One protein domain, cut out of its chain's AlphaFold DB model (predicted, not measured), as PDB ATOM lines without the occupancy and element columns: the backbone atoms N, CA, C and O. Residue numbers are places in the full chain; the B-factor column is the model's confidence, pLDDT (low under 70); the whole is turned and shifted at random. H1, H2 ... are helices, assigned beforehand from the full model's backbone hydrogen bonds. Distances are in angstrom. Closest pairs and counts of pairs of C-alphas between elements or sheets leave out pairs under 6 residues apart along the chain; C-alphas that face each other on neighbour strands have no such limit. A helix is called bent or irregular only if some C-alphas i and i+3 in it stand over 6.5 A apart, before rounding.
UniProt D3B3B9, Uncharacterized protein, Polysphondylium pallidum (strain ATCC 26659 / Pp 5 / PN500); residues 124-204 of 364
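AT A GLANCE: This is residues 124 to 204 of the 364 residues of an uncharacterized protein of Polysphondylium pallidum (strain ATCC 26659 / Pp 5 / PN500) (UniProt D3B3B9). The model is a loose, elongated string of short helices: H2, residues 154 to 167, H3 and H4 make a wide open ring, nearly closed where H4 comes near H2, with H1 reaching out at one end of the long axis and H5 at the other. Residues 154 to 173, the last six of them in H3, and residues 193 to 204, which include H5, stick out free. The printed part has 81 residues with five named helices, H1 to H5 in order along the chain, and no named strand; the class is all helix. The whole is loose, with a radius of gyration of the C-alphas of 16.1 A, and spans 54 by 33 by 25 A.

IN THESE COORDINATES: The printed part begins with C-alpha 124 at (14.733, -52.774, 2.658). H1, residues 132 to 144, begins with C-alpha 132 at (16.883, -63.309, -4.585) and is 18.2 A long from first to last C-alpha. H2 is short, residues 149 to 153. H3, residues 168 to 180, is 18.5 A long and begins with C-alpha 168 at (9.457, -35.190, 7.379). H4, residues 182 to 191, is 14.3 A long. H5, residues 195 to 202, is 11.7 A long and ends with C-alpha 202 at (6.745, -29.090, 33.591); it is neither bent nor irregular, but only just: C-alphas 195 and 198 are 6.1 A apart.

HOW THE PARTS SIT: H1 is apart from H2, H3, H4 and H5. H2 is close to H4 but not clearly touching; their closest C-alphas, those of Phe 152 and Met 191, are 7.8 A apart. H2 and H3 are apart. H3 and H4 touch only at the corner by their link, H3 with residues 177 to 179 alone; the closest C-alphas are those of Leu 178 and Glu 185, 5.3 A apart. They run opposite ways at a steep tilt of 62 degrees. H5 is apart from H1, H2, H3 and H4. In H1, H2, H3 and H4 every O i to N i+4 pair is within hydrogen-bond range; in H5 2 of 4 are.

THE WHOLE: The C-alphas of Asp 131 and Asn 204 are the two farthest apart, at 54.5 A. The printed part has no cut. The link from H2 to H3 is long, with 14 residues, and the other three links are tight. Without the stretches that stand free, the body of 49 residues spans 37 by 21 by 13 A. The mean pLDDT of the printed part is 73.8; residues 145 to 149, 162 to 164 and 193 to 204 are under 70, and H5 has a mean of 47.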
ATOM      1  N   TRP A 124      14.340 -51.388   2.940       80.69
ATOM      2  CA  TRP A 124      14.733 -52.774   2.658       80.69
ATOM      3  C   TRP A 124      13.610 -53.656   2.080       80.69
ATOM      4  O   TRP A 124      13.893 -54.742   1.585       80.69
ATOM      5  N   MET A 125      12.352 -53.200   2.110       78.81
ATOM      6  CA  MET A 125      11.204 -53.878   1.485       78.81
ATOM      7  C   MET A 125      10.855 -53.327   0.092       78.81
ATOM      8  O   MET A 125      10.111 -53.975  -0.643       78.81
ATOM      9  N   ASP A 126      11.349 -52.137  -0.270       71.94
ATOM     10  CA  ASP A 126      10.939 -51.430  -1.495       71.94
ATOM     11  C   ASP A 126      11.856 -51.732  -2.700       71.94
ATOM     12  O   ASP A 126      11.415 -51.745  -3.854       71.94
ATOM     13  N   PHE A 127      13.134 -52.065  -2.465       74.94
ATOM     14  CA  PHE A 127      14.052 -52.432  -3.547       74.94
ATOM     15  C   PHE A 127      13.925 -53.903  -3.975       74.94
ATOM     16  O   PHE A 127      13.839 -54.824  -3.164       74.94
ATOM     17  N   LYS A 128      13.996 -54.145  -5.289       76.12
ATOM     18  CA  LYS A 128      13.992 -55.486  -5.894       76.12
ATOM     19  C   LYS A 128      15.317 -55.722  -6.606       76.12
ATOM     20  O   LYS A 128      15.590 -55.052  -7.600       76.12
ATOM     21  N   LEU A 129      16.119 -56.682  -6.140       78.19
ATOM     22  CA  LEU A 129      17.261 -57.171  -6.919       78.19
ATOM     23  C   LEU A 129      16.849 -58.325  -7.832       78.19
ATOM     24  O   LEU A 129      15.929 -59.086  -7.540       78.19
ATOM     25  N   THR A 130      17.588 -58.463  -8.931       81.69
ATOM     26  CA  THR A 130      17.480 -59.584  -9.873       81.69
ATOM     27  C   THR A 130      17.817 -60.922  -9.209       81.69
ATOM     28  O   THR A 130      17.203 -61.938  -9.534       81.69
ATOM     29  N   ASP A 131      18.765 -60.922  -8.266       86.38
ATOM     30  CA  ASP A 131      19.120 -62.090  -7.461       86.38
ATOM     31  C   ASP A 131      18.404 -62.060  -6.101       86.38
ATOM     32  O   ASP A 131      18.555 -61.130  -5.304       86.38
ATOM     33  N   LYS A 132      17.630 -63.116  -5.834       83.81
ATOM     34  CA  LYS A 132      16.883 -63.309  -4.585       83.81
ATOM     35  C   LYS A 132      17.784 -63.689  -3.410       83.81
ATOM     36  O   LYS A 132      17.427 -63.384  -2.276       83.81
ATOM     37  N   VAL A 133      18.912 -64.356  -3.664       85.12
ATOM     38  CA  VAL A 133      19.871 -64.741  -2.618       85.12
ATOM     39  C   VAL A 133      20.562 -63.485  -2.101       85.12
ATOM     40  O   VAL A 133      20.502 -63.209  -0.906       85.12
ATOM     41  N   LEU A 134      21.091 -62.665  -3.016       85.06
ATOM     42  CA  LEU A 134      21.734 -61.397  -2.674       85.06
ATOM     43  C   LEU A 134      20.753 -60.382  -2.060       85.06
ATOM     44  O   LEU A 134      21.126 -59.642  -1.155       85.06
ATOM     45  N   HIS A 135      19.485 -60.365  -2.499       83.75
ATOM     46  CA  HIS A 135      18.440 -59.571  -1.842       83.75
ATOM     47  C   HIS A 135      18.244 -59.983  -0.384       83.75
ATOM     48  O   HIS A 135      18.241 -59.117   0.487       83.75
ATOM     49  N   LYS A 136      18.128 -61.289  -0.106       85.62
ATOM     50  CA  LYS A 136      17.983 -61.771   1.268       85.62
ATOM     51  C   LYS A 136      19.211 -61.411   2.111       85.62
ATOM     52  O   LYS A 136      19.047 -60.849   3.182       85.62
ATOM     53  N   GLU A 137      20.418 -61.658   1.607       87.69
ATOM     54  CA  GLU A 137      21.663 -61.331   2.315       87.69
ATOM     55  C   GLU A 137      21.786 -59.828   2.625       87.69
ATOM     56  O   GLU A 137      22.194 -59.451   3.721       87.69
ATOM     57  N   ALA A 138      21.394 -58.959   1.687       84.25
ATOM     58  CA  ALA A 138      21.379 -57.514   1.902       84.25
ATOM     59  C   ALA A 138      20.346 -57.094   2.961       84.25
ATOM     60  O   ALA A 138      20.655 -56.263   3.812       84.25
ATOM     61  N   VAL A 139      19.140 -57.674   2.939       83.88
ATOM     62  CA  VAL A 139      18.100 -57.424   3.952       83.88
ATOM     63  C   VAL A 139      18.550 -57.916   5.330       83.88
ATOM     64  O   VAL A 139      18.445 -57.159   6.293       83.88
ATOM     65  N   ASP A 140      19.109 -59.125   5.417       83.62
ATOM     66  CA  ASP A 140      19.626 -59.710   6.658       83.62
ATOM     67  C   ASP A 140      20.738 -58.812   7.249       83.62
ATOM     68  O   ASP A 140      20.667 -58.452   8.421       83.62
ATOM     69  N   LYS A 141      21.693 -58.326   6.437       82.38
ATOM     70  CA  LYS A 141      22.738 -57.368   6.872       82.38
ATOM     71  C   LYS A 141      22.184 -56.010   7.318       82.38
ATOM     72  O   LYS A 141      22.646 -55.457   8.311       82.38
ATOM     73  N   ILE A 142      21.193 -55.460   6.608       80.69
ATOM     74  CA  ILE A 142      20.535 -54.197   6.993       80.69
ATOM     75  C   ILE A 142      19.782 -54.347   8.322       80.69
ATOM     76  O   ILE A 142      19.669 -53.375   9.066       80.69
ATOM     77  N   LEU A 143      19.254 -55.536   8.626       77.69
ATOM     78  CA  LEU A 143      18.612 -55.838   9.906       77.69
ATOM     79  C   LEU A 143      19.643 -56.038  11.027       77.69
ATOM     80  O   LEU A 143      19.455 -55.496  12.112       77.69
ATOM     81  N   ASP A 144      20.747 -56.728  10.750       78.75
ATOM     82  CA  ASP A 144      21.820 -57.018  11.712       78.75
ATOM     83  C   ASP A 144      22.513 -55.745  12.239       78.75
ATOM     84  O   ASP A 144      22.678 -55.563  13.446       78.75
ATOM     85  N   ILE A 145      22.782 -54.776  11.352       67.44
ATOM     86  CA  ILE A 145      23.349 -53.455  11.696       67.44
ATOM     87  C   ILE A 145      22.538 -52.724  12.790       67.44
ATOM     88  O   ILE A 145      23.102 -51.941  13.560       67.44
ATOM     89  N   LYS A 146      21.229 -52.995  12.901       65.75
ATOM     90  CA  LYS A 146      20.318 -52.384  13.887       65.75
ATOM     91  C   LYS A 146      20.396 -52.997  15.283       65.75
ATOM     92  O   LYS A 146      19.772 -52.465  16.196       65.75
ATOM     93  N   MET A 147      21.080 -54.126  15.449       65.88
ATOM     94  CA  MET A 147      21.141 -54.839  16.728       65.88
ATOM     95  C   MET A 147      22.314 -54.368  17.598       65.88
ATOM     96  O   MET A 147      22.295 -54.564  18.810       65.88
ATOM     97  N   SER A 148      23.306 -53.688  17.012       68.81
ATOM     98  CA  SER A 148      24.438 -53.136  17.761       68.81
ATOM     99  C   SER A 148      24.133 -51.751  18.338       68.81
ATOM    100  O   SER A 148      23.875 -50.795  17.605       68.81
ATOM    101  N   LYS A 149      24.275 -51.609  19.663       69.81
ATOM    102  CA  LYS A 149      24.248 -50.316  20.377       69.81
ATOM    103  C   LYS A 149      25.247 -49.309  19.793       69.81
ATOM    104  O   LYS A 149      24.956 -48.115  19.751       69.81
ATOM    105  N   LYS A 150      26.394 -49.792  19.294       74.00
ATOM    106  CA  LYS A 150      27.437 -48.963  18.677       74.00
ATOM    107  C   LYS A 150      26.902 -48.186  17.473       74.00
ATOM    108  O   LYS A 150      27.191 -47.004  17.369       74.00
ATOM    109  N   THR A 151      26.044 -48.786  16.646       73.50
ATOM    110  CA  THR A 151      25.428 -48.127  15.479       73.50
ATOM    111  C   THR A 151      24.584 -46.901  15.851       73.50
ATOM    112  O   THR A 151      24.514 -45.957  15.072       73.50
ATOM    113  N   PHE A 152      23.943 -46.886  17.026       72.88
ATOM    114  CA  PHE A 152      23.093 -45.764  17.457       72.88
ATOM    115  C   PHE A 152      23.863 -44.629  18.136       72.88
ATOM    116  O   PHE A 152      23.374 -43.504  18.165       72.88
ATOM    117  N   LEU A 153      25.030 -44.929  18.715       76.12
ATOM    118  CA  LEU A 153      25.853 -43.960  19.449       76.12
ATOM    119  C   LEU A 153      27.049 -43.453  18.637       76.12
ATOM    120  O   LEU A 153      27.568 -42.377  18.923       76.12
ATOM    121  N   GLN A 154      27.499 -44.212  17.638       78.62
ATOM    122  CA  GLN A 154      28.582 -43.804  16.758       78.62
ATOM    123  C   GLN A 154      28.057 -42.790  15.739       78.62
ATOM    124  O   GLN A 154      27.399 -43.143  14.761       78.62
ATOM    125  N   SER A 155      28.377 -41.520  15.974       76.25
ATOM    126  CA  SER A 155      28.195 -40.455  14.994       76.25
ATOM    127  C   SER A 155      28.934 -40.782  13.685       76.25
ATOM    128  O   SER A 155      29.989 -41.432  13.706       76.25
ATOM    129  N   PRO A 156      28.399 -40.349  12.526       80.12
ATOM    130  CA  PRO A 156      29.110 -40.479  11.261       80.12
ATOM    131  C   PRO A 156      30.441 -39.701  11.313       80.12
ATOM    132  O   PRO A 156      30.526 -38.692  12.019       80.12
ATOM    133  N   PRO A 157      31.491 -40.140  10.588       83.25
ATOM    134  CA  PRO A 157      32.768 -39.431  10.549       83.25
ATOM    135  C   PRO A 157      32.605 -37.979  10.088       83.25
ATOM    136  O   PRO A 157      31.817 -37.707   9.184       83.25
ATOM    137  N   ILE A 158      33.395 -37.065  10.658       75.19
ATOM    138  CA  ILE A 158      33.357 -35.627  10.327       75.19
ATOM    139  C   ILE A 158      33.632 -35.389   8.830       75.19
ATOM    140  O   ILE A 158      33.007 -34.527   8.226       75.19
ATOM    141  N   ASP A 159      34.502 -36.204   8.228       78.50
ATOM    142  CA  ASP A 159      34.858 -36.138   6.803       78.50
ATOM    143  C   ASP A 159      33.830 -36.810   5.871       78.50
ATOM    144  O   ASP A 159      34.057 -36.914   4.666       78.50
ATOM    145  N   SER A 160      32.720 -37.332   6.405       76.69
ATOM    146  CA  SER A 160      31.627 -37.817   5.563       76.69
ATOM    147  C   SER A 160      30.738 -36.648   5.144       76.69
ATOM    148  O   SER A 160      30.318 -35.859   5.988       76.69
ATOM    149  N   ASP A 161      30.369 -36.582   3.861       71.75
ATOM    150  CA  ASP A 161      29.398 -35.614   3.312       71.75
ATOM    151  C   ASP A 161      27.948 -35.873   3.810       71.75
ATOM    152  O   ASP A 161      26.965 -35.680   3.092       71.75
ATOM    153  N   TYR A 162      27.789 -36.371   5.040       69.50
ATOM    154  CA  TYR A 162      26.532 -36.789   5.651       69.50
ATOM    155  C   TYR A 162      25.758 -35.596   6.232       69.50
ATOM    156  O   TYR A 162      25.383 -35.562   7.405       69.50
ATOM    157  N   CYS A 163      25.472 -34.611   5.384       62.09
ATOM    158  CA  CYS A 163      24.558 -33.513   5.690       62.09
ATOM    159  C   CYS A 163      23.100 -33.991   5.579       62.09
ATOM    160  O   CYS A 163      22.361 -33.574   4.687       62.09
ATOM    161  N   GLN A 164      22.693 -34.915   6.452       65.62
ATOM    162  CA  GLN A 164      21.317 -35.400   6.500       65.62
ATOM    163  C   GLN A 164      20.461 -34.496   7.398       65.62
ATOM    164  O   GLN A 164      20.457 -34.624   8.621       65.62
ATOM    165  N   GLU A 165      19.707 -33.594   6.775       70.38
ATOM    166  CA  GLU A 165      18.622 -32.874   7.445       70.38
ATOM    167  C   GLU A 165      17.535 -33.872   7.883       70.38
ATOM    168  O   GLU A 165      17.123 -34.732   7.104       70.38
ATOM    169  N   PHE A 166      17.054 -33.767   9.127       71.19
ATOM    170  CA  PHE A 166      15.936 -34.575   9.628       71.19
ATOM    171  C   PHE A 166      14.606 -34.051   9.072       71.19
ATOM    172  O   PHE A 166      13.847 -33.374   9.764       71.19
ATOM    173  N   ASP A 167      14.339 -34.356   7.805       75.62
ATOM    174  CA  ASP A 167      13.105 -33.977   7.127       75.62
ATOM    175  C   ASP A 167      11.913 -34.898   7.475       75.62
ATOM    176  O   ASP A 167      12.052 -36.025   7.967       75.62
ATOM    177  N   ASP A 168      10.697 -34.425   7.179       72.12
ATOM    178  CA  ASP A 168       9.457 -35.190   7.379       72.12
ATOM    179  C   ASP A 168       9.469 -36.545   6.645       72.12
ATOM    180  O   ASP A 168       8.772 -37.486   7.036       72.12
ATOM    181  N   PHE A 169      10.243 -36.659   5.564       76.19
ATOM    182  CA  PHE A 169      10.368 -37.865   4.749       76.19
ATOM    183  C   PHE A 169      11.172 -38.951   5.478       76.19
ATOM    184  O   PHE A 169      10.722 -40.100   5.551       76.19
ATOM    185  N   LEU A 170      12.308 -38.601   6.081       77.69
ATOM    186  CA  LEU A 170      13.117 -39.495   6.906       77.69
ATOM    187  C   LEU A 170      12.397 -39.865   8.202       77.69
ATOM    188  O   LEU A 170      12.423 -41.034   8.591       77.69
ATOM    189  N   ILE A 171      11.663 -38.932   8.817       81.12
ATOM    190  CA  ILE A 171      10.805 -39.222   9.978       81.12
ATOM    191  C   ILE A 171       9.722 -40.252   9.612       81.12
ATOM    192  O   ILE A 171       9.506 -41.214  10.357       81.12
ATOM    193  N   GLN A 172       9.074 -40.122   8.447       80.38
ATOM    194  CA  GLN A 172       8.112 -41.121   7.959       80.38
ATOM    195  C   GLN A 172       8.772 -42.485   7.700       80.38
ATOM    196  O   GLN A 172       8.206 -43.512   8.073       80.38
ATOM    197  N   ILE A 173       9.968 -42.515   7.101       82.06
ATOM    198  CA  ILE A 173      10.716 -43.757   6.848       82.06
ATOM    199  C   ILE A 173      11.146 -44.434   8.154       82.06
ATOM    200  O   ILE A 173      11.023 -45.655   8.276       82.06
ATOM    201  N   ALA A 174      11.606 -43.674   9.148       81.44
ATOM    202  CA  ALA A 174      11.940 -44.193  10.471       81.44
ATOM    203  C   ALA A 174      10.692 -44.740  11.184       81.44
ATOM    204  O   ALA A 174      10.726 -45.838  11.737       81.44
ATOM    205  N   THR A 175       9.564 -44.030  11.102       83.25
ATOM    206  CA  THR A 175       8.277 -44.461  11.680       83.25
ATOM    207  C   THR A 175       7.779 -45.762  11.048       83.25
ATOM    208  O   THR A 175       7.408 -46.693  11.762       83.25
ATOM    209  N   ALA A 176       7.842 -45.873   9.718       83.81
ATOM    210  CA  ALA A 176       7.576 -47.121   9.009       83.81
ATOM    211  C   ALA A 176       8.526 -48.237   9.468       83.81
ATOM    212  O   ALA A 176       8.084 -49.318   9.851       83.81
ATOM    213  N   SER A 177       9.829 -47.957   9.497       84.12
ATOM    214  CA  SER A 177      10.865 -48.910   9.909       84.12
ATOM    215  C   SER A 177      10.613 -49.489  11.302       84.12
ATOM    216  O   SER A 177      10.751 -50.695  11.479       84.12
ATOM    217  N   LEU A 178      10.176 -48.661  12.255       84.50
ATOM    218  CA  LEU A 178       9.782 -49.079  13.603       84.50
ATOM    219  C   LEU A 178       8.511 -49.942  13.602       84.50
ATOM    220  O   LEU A 178       8.462 -50.951  14.297       84.50
ATOM    221  N   LYS A 179       7.500 -49.605  12.788       84.56
ATOM    222  CA  LYS A 179       6.250 -50.381  12.702       84.56
ATOM    223  C   LYS A 179       6.474 -51.820  12.220       84.56
ATOM    224  O   LYS A 179       5.793 -52.738  12.680       84.56
ATOM    225  N   TYR A 180       7.402 -52.019  11.283       82.56
ATOM    226  CA  TYR A 180       7.720 -53.345  10.740       82.56
ATOM    227  C   TYR A 180       8.729 -54.137  11.595       82.56
ATOM    228  O   TYR A 180       8.832 -55.350  11.416       82.56
ATOM    229  N   ASP A 181       9.443 -53.494  12.526       82.69
ATOM    230  CA  ASP A 181      10.554 -54.083  13.285       82.69
ATOM    231  C   ASP A 181      10.416 -53.832  14.801       82.69
ATOM    232  O   ASP A 181      10.841 -52.813  15.353       82.69
ATOM    233  N   LYS A 182       9.839 -54.819  15.499       84.12
ATOM    234  CA  LYS A 182       9.606 -54.776  16.954       84.12
ATOM    235  C   LYS A 182      10.889 -54.794  17.794       84.12
ATOM    236  O   LYS A 182      10.822 -54.491  18.985       84.12
ATOM    237  N   GLN A 183      12.032 -55.210  17.242       80.12
ATOM    238  CA  GLN A 183      13.302 -55.163  17.976       80.12
ATOM    239  C   GLN A 183      13.878 -53.750  17.916       80.12
ATOM    240  O   GLN A 183      14.227 -53.200  18.960       80.12
ATOM    241  N   LEU A 184      13.842 -53.119  16.739       80.00
ATOM    242  CA  LEU A 184      14.202 -51.711  16.568       80.00
ATOM    243  C   LEU A 184      13.351 -50.778  17.450       80.00
ATOM    244  O   LEU A 184      13.885 -49.839  18.039       80.00
ATOM    245  N   GLU A 185      12.050 -51.054  17.602       82.62
ATOM    246  CA  GLU A 185      11.170 -50.310  18.519       82.62
ATOM    247  C   GLU A 185      11.649 -50.376  19.980       82.62
ATOM    248  O   GLU A 185      11.760 -49.339  20.641       82.62
ATOM    249  N   LYS A 186      11.995 -51.574  20.471       82.50
ATOM    250  CA  LYS A 186      12.529 -51.769  21.830       82.50
ATOM    251  C   LYS A 186      13.875 -51.077  22.022       82.50
ATOM    252  O   LYS A 186      14.057 -50.384  23.018       82.50
ATOM    253  N   ILE A 187      14.800 -51.229  21.073       77.06
ATOM    254  CA  ILE A 187      16.128 -50.610  21.156       77.06
ATOM    255  C   ILE A 187      15.991 -49.085  21.176       77.06
ATOM    256  O   ILE A 187      16.559 -48.440  22.054       77.06
ATOM    257  N   ARG A 188      15.157 -48.503  20.301       79.50
ATOM    258  CA  ARG A 188      14.850 -47.064  20.314       79.50
ATOM    259  C   ARG A 188      14.294 -46.604  21.663       79.50
ATOM    260  O   ARG A 188      14.696 -45.554  22.144       79.50
ATOM    261  N   PHE A 189      13.377 -47.364  22.262       80.25
ATOM    262  CA  PHE A 189      12.759 -47.020  23.547       80.25
ATOM    263  C   PHE A 189      13.772 -46.944  24.700       80.25
ATOM    264  O   PHE A 189      13.606 -46.120  25.596       80.25
ATOM    265  N   ILE A 190      14.802 -47.798  24.678       77.50
ATOM    266  CA  ILE A 190      15.844 -47.862  25.714       77.50
ATOM    267  C   ILE A 190      16.974 -46.856  25.425       77.50
ATOM    268  O   ILE A 190      17.475 -46.217  26.345       77.50
ATOM    269  N   MET A 191      17.376 -46.703  24.158       71.50
ATOM    270  CA  MET A 191      18.554 -45.917  23.758       71.50
ATOM    271  C   MET A 191      18.273 -44.438  23.468       71.50
ATOM    272  O   MET A 191      19.199 -43.636  23.555       71.50
ATOM    273  N   VAL A 192      17.042 -44.050  23.108       73.06
ATOM    274  CA  VAL A 192      16.702 -42.649  22.797       73.06
ATOM    275  C   VAL A 192      16.005 -42.005  24.001       73.06
ATOM    276  O   VAL A 192      14.865 -42.370  24.304       73.06
ATOM    277  N   PRO A 193      16.630 -41.022  24.682       65.94
ATOM    278  CA  PRO A 193      16.036 -40.374  25.846       65.94
ATOM    279  C   PRO A 193      14.674 -39.737  25.546       65.94
ATOM    280  O   PRO A 193      14.493 -39.021  24.559       65.94
ATOM    281  N   ARG A 194      13.707 -39.934  26.450       56.81
ATOM    282  CA  ARG A 194      12.355 -39.345  26.391       56.81
ATOM    283  C   ARG A 194      12.338 -37.855  26.776       56.81
ATOM    284  O   ARG A 194      11.574 -37.434  27.643       56.81
ATOM    285  N   LEU A 195      13.139 -37.038  26.093       49.38
ATOM    286  CA  LEU A 195      13.221 -35.585  26.319       49.38
ATOM    287  C   LEU A 195      11.865 -34.869  26.133       49.38
ATOM    288  O   LEU A 195      11.612 -33.834  26.742       49.38
ATOM    289  N   VAL A 196      10.951 -35.454  25.352       49.22
ATOM    290  CA  VAL A 196       9.654 -34.855  24.991       49.22
ATOM    291  C   VAL A 196       8.598 -34.939  26.113       49.22
ATOM    292  O   VAL A 196       7.615 -34.201  26.086       49.22
ATOM    293  N   THR A 197       8.753 -35.818  27.114       46.84
ATOM    294  CA  THR A 197       7.719 -36.004  28.161       46.84
ATOM    295  C   THR A 197       7.928 -35.115  29.390       46.84
ATOM    296  O   THR A 197       6.950 -34.740  30.034       46.84
ATOM    297  N   LEU A 198       9.175 -34.737  29.699       42.91
ATOM    298  CA  LEU A 198       9.491 -33.840  30.819       42.91
ATOM    299  C   LEU A 198       8.965 -32.423  30.560       42.91
ATOM    300  O   LEU A 198       8.198 -31.909  31.368       42.91
ATOM    301  N   ILE A 199       9.254 -31.850  29.388       45.84
ATOM    302  CA  ILE A 199       8.796 -30.497  29.020       45.84
ATOM    303  C   ILE A 199       7.259 -30.406  29.054       45.84
ATOM    304  O   ILE A 199       6.706 -29.452  29.591       45.84
ATOM    305  N   ARG A 200       6.534 -31.427  28.575       45.66
ATOM    306  CA  ARG A 200       5.058 -31.429  28.626       45.66
ATOM    307  C   ARG A 200       4.480 -31.460  30.044       45.66
ATOM    308  O   ARG A 200       3.386 -30.941  30.243       45.66
ATOM    309  N   LYS A 201       5.187 -32.068  31.002       50.94
ATOM    310  CA  LYS A 201       4.748 -32.166  32.401       50.94
ATOM    311  C   LYS A 201       5.114 -30.920  33.213       50.94
ATOM    312  O   LYS A 201       4.304 -30.493  34.024       50.94
ATOM    313  N   GLU A 202       6.282 -30.334  32.957       46.41
ATOM    314  CA  GLU A 202       6.745 -29.090  33.591       46.41
ATOM    315  C   GLU A 202       5.968 -27.858  33.084       46.41
ATOM    316  O   GLU A 202       5.574 -27.008  33.874       46.41
ATOM    317  N   PHE A 203       5.680 -27.775  31.776       50.19
ATOM    318  CA  PHE A 203       5.092 -26.575  31.155       50.19
ATOM    319  C   PHE A 203       3.580 -26.646  30.890       50.19
ATOM    320  O   PHE A 203       3.022 -25.709  30.327       50.19
ATOM    321  N   ASN A 204       2.911 -27.740  31.279       45.50
ATOM    322  CA  ASN A 204       1.453 -27.929  31.202       45.50
ATOM    323  C   ASN A 204       0.811 -27.441  29.880       45.50
ATOM    324  O   ASN A 204      -0.265 -26.835  29.875       45.50
TER     325      ASN A 204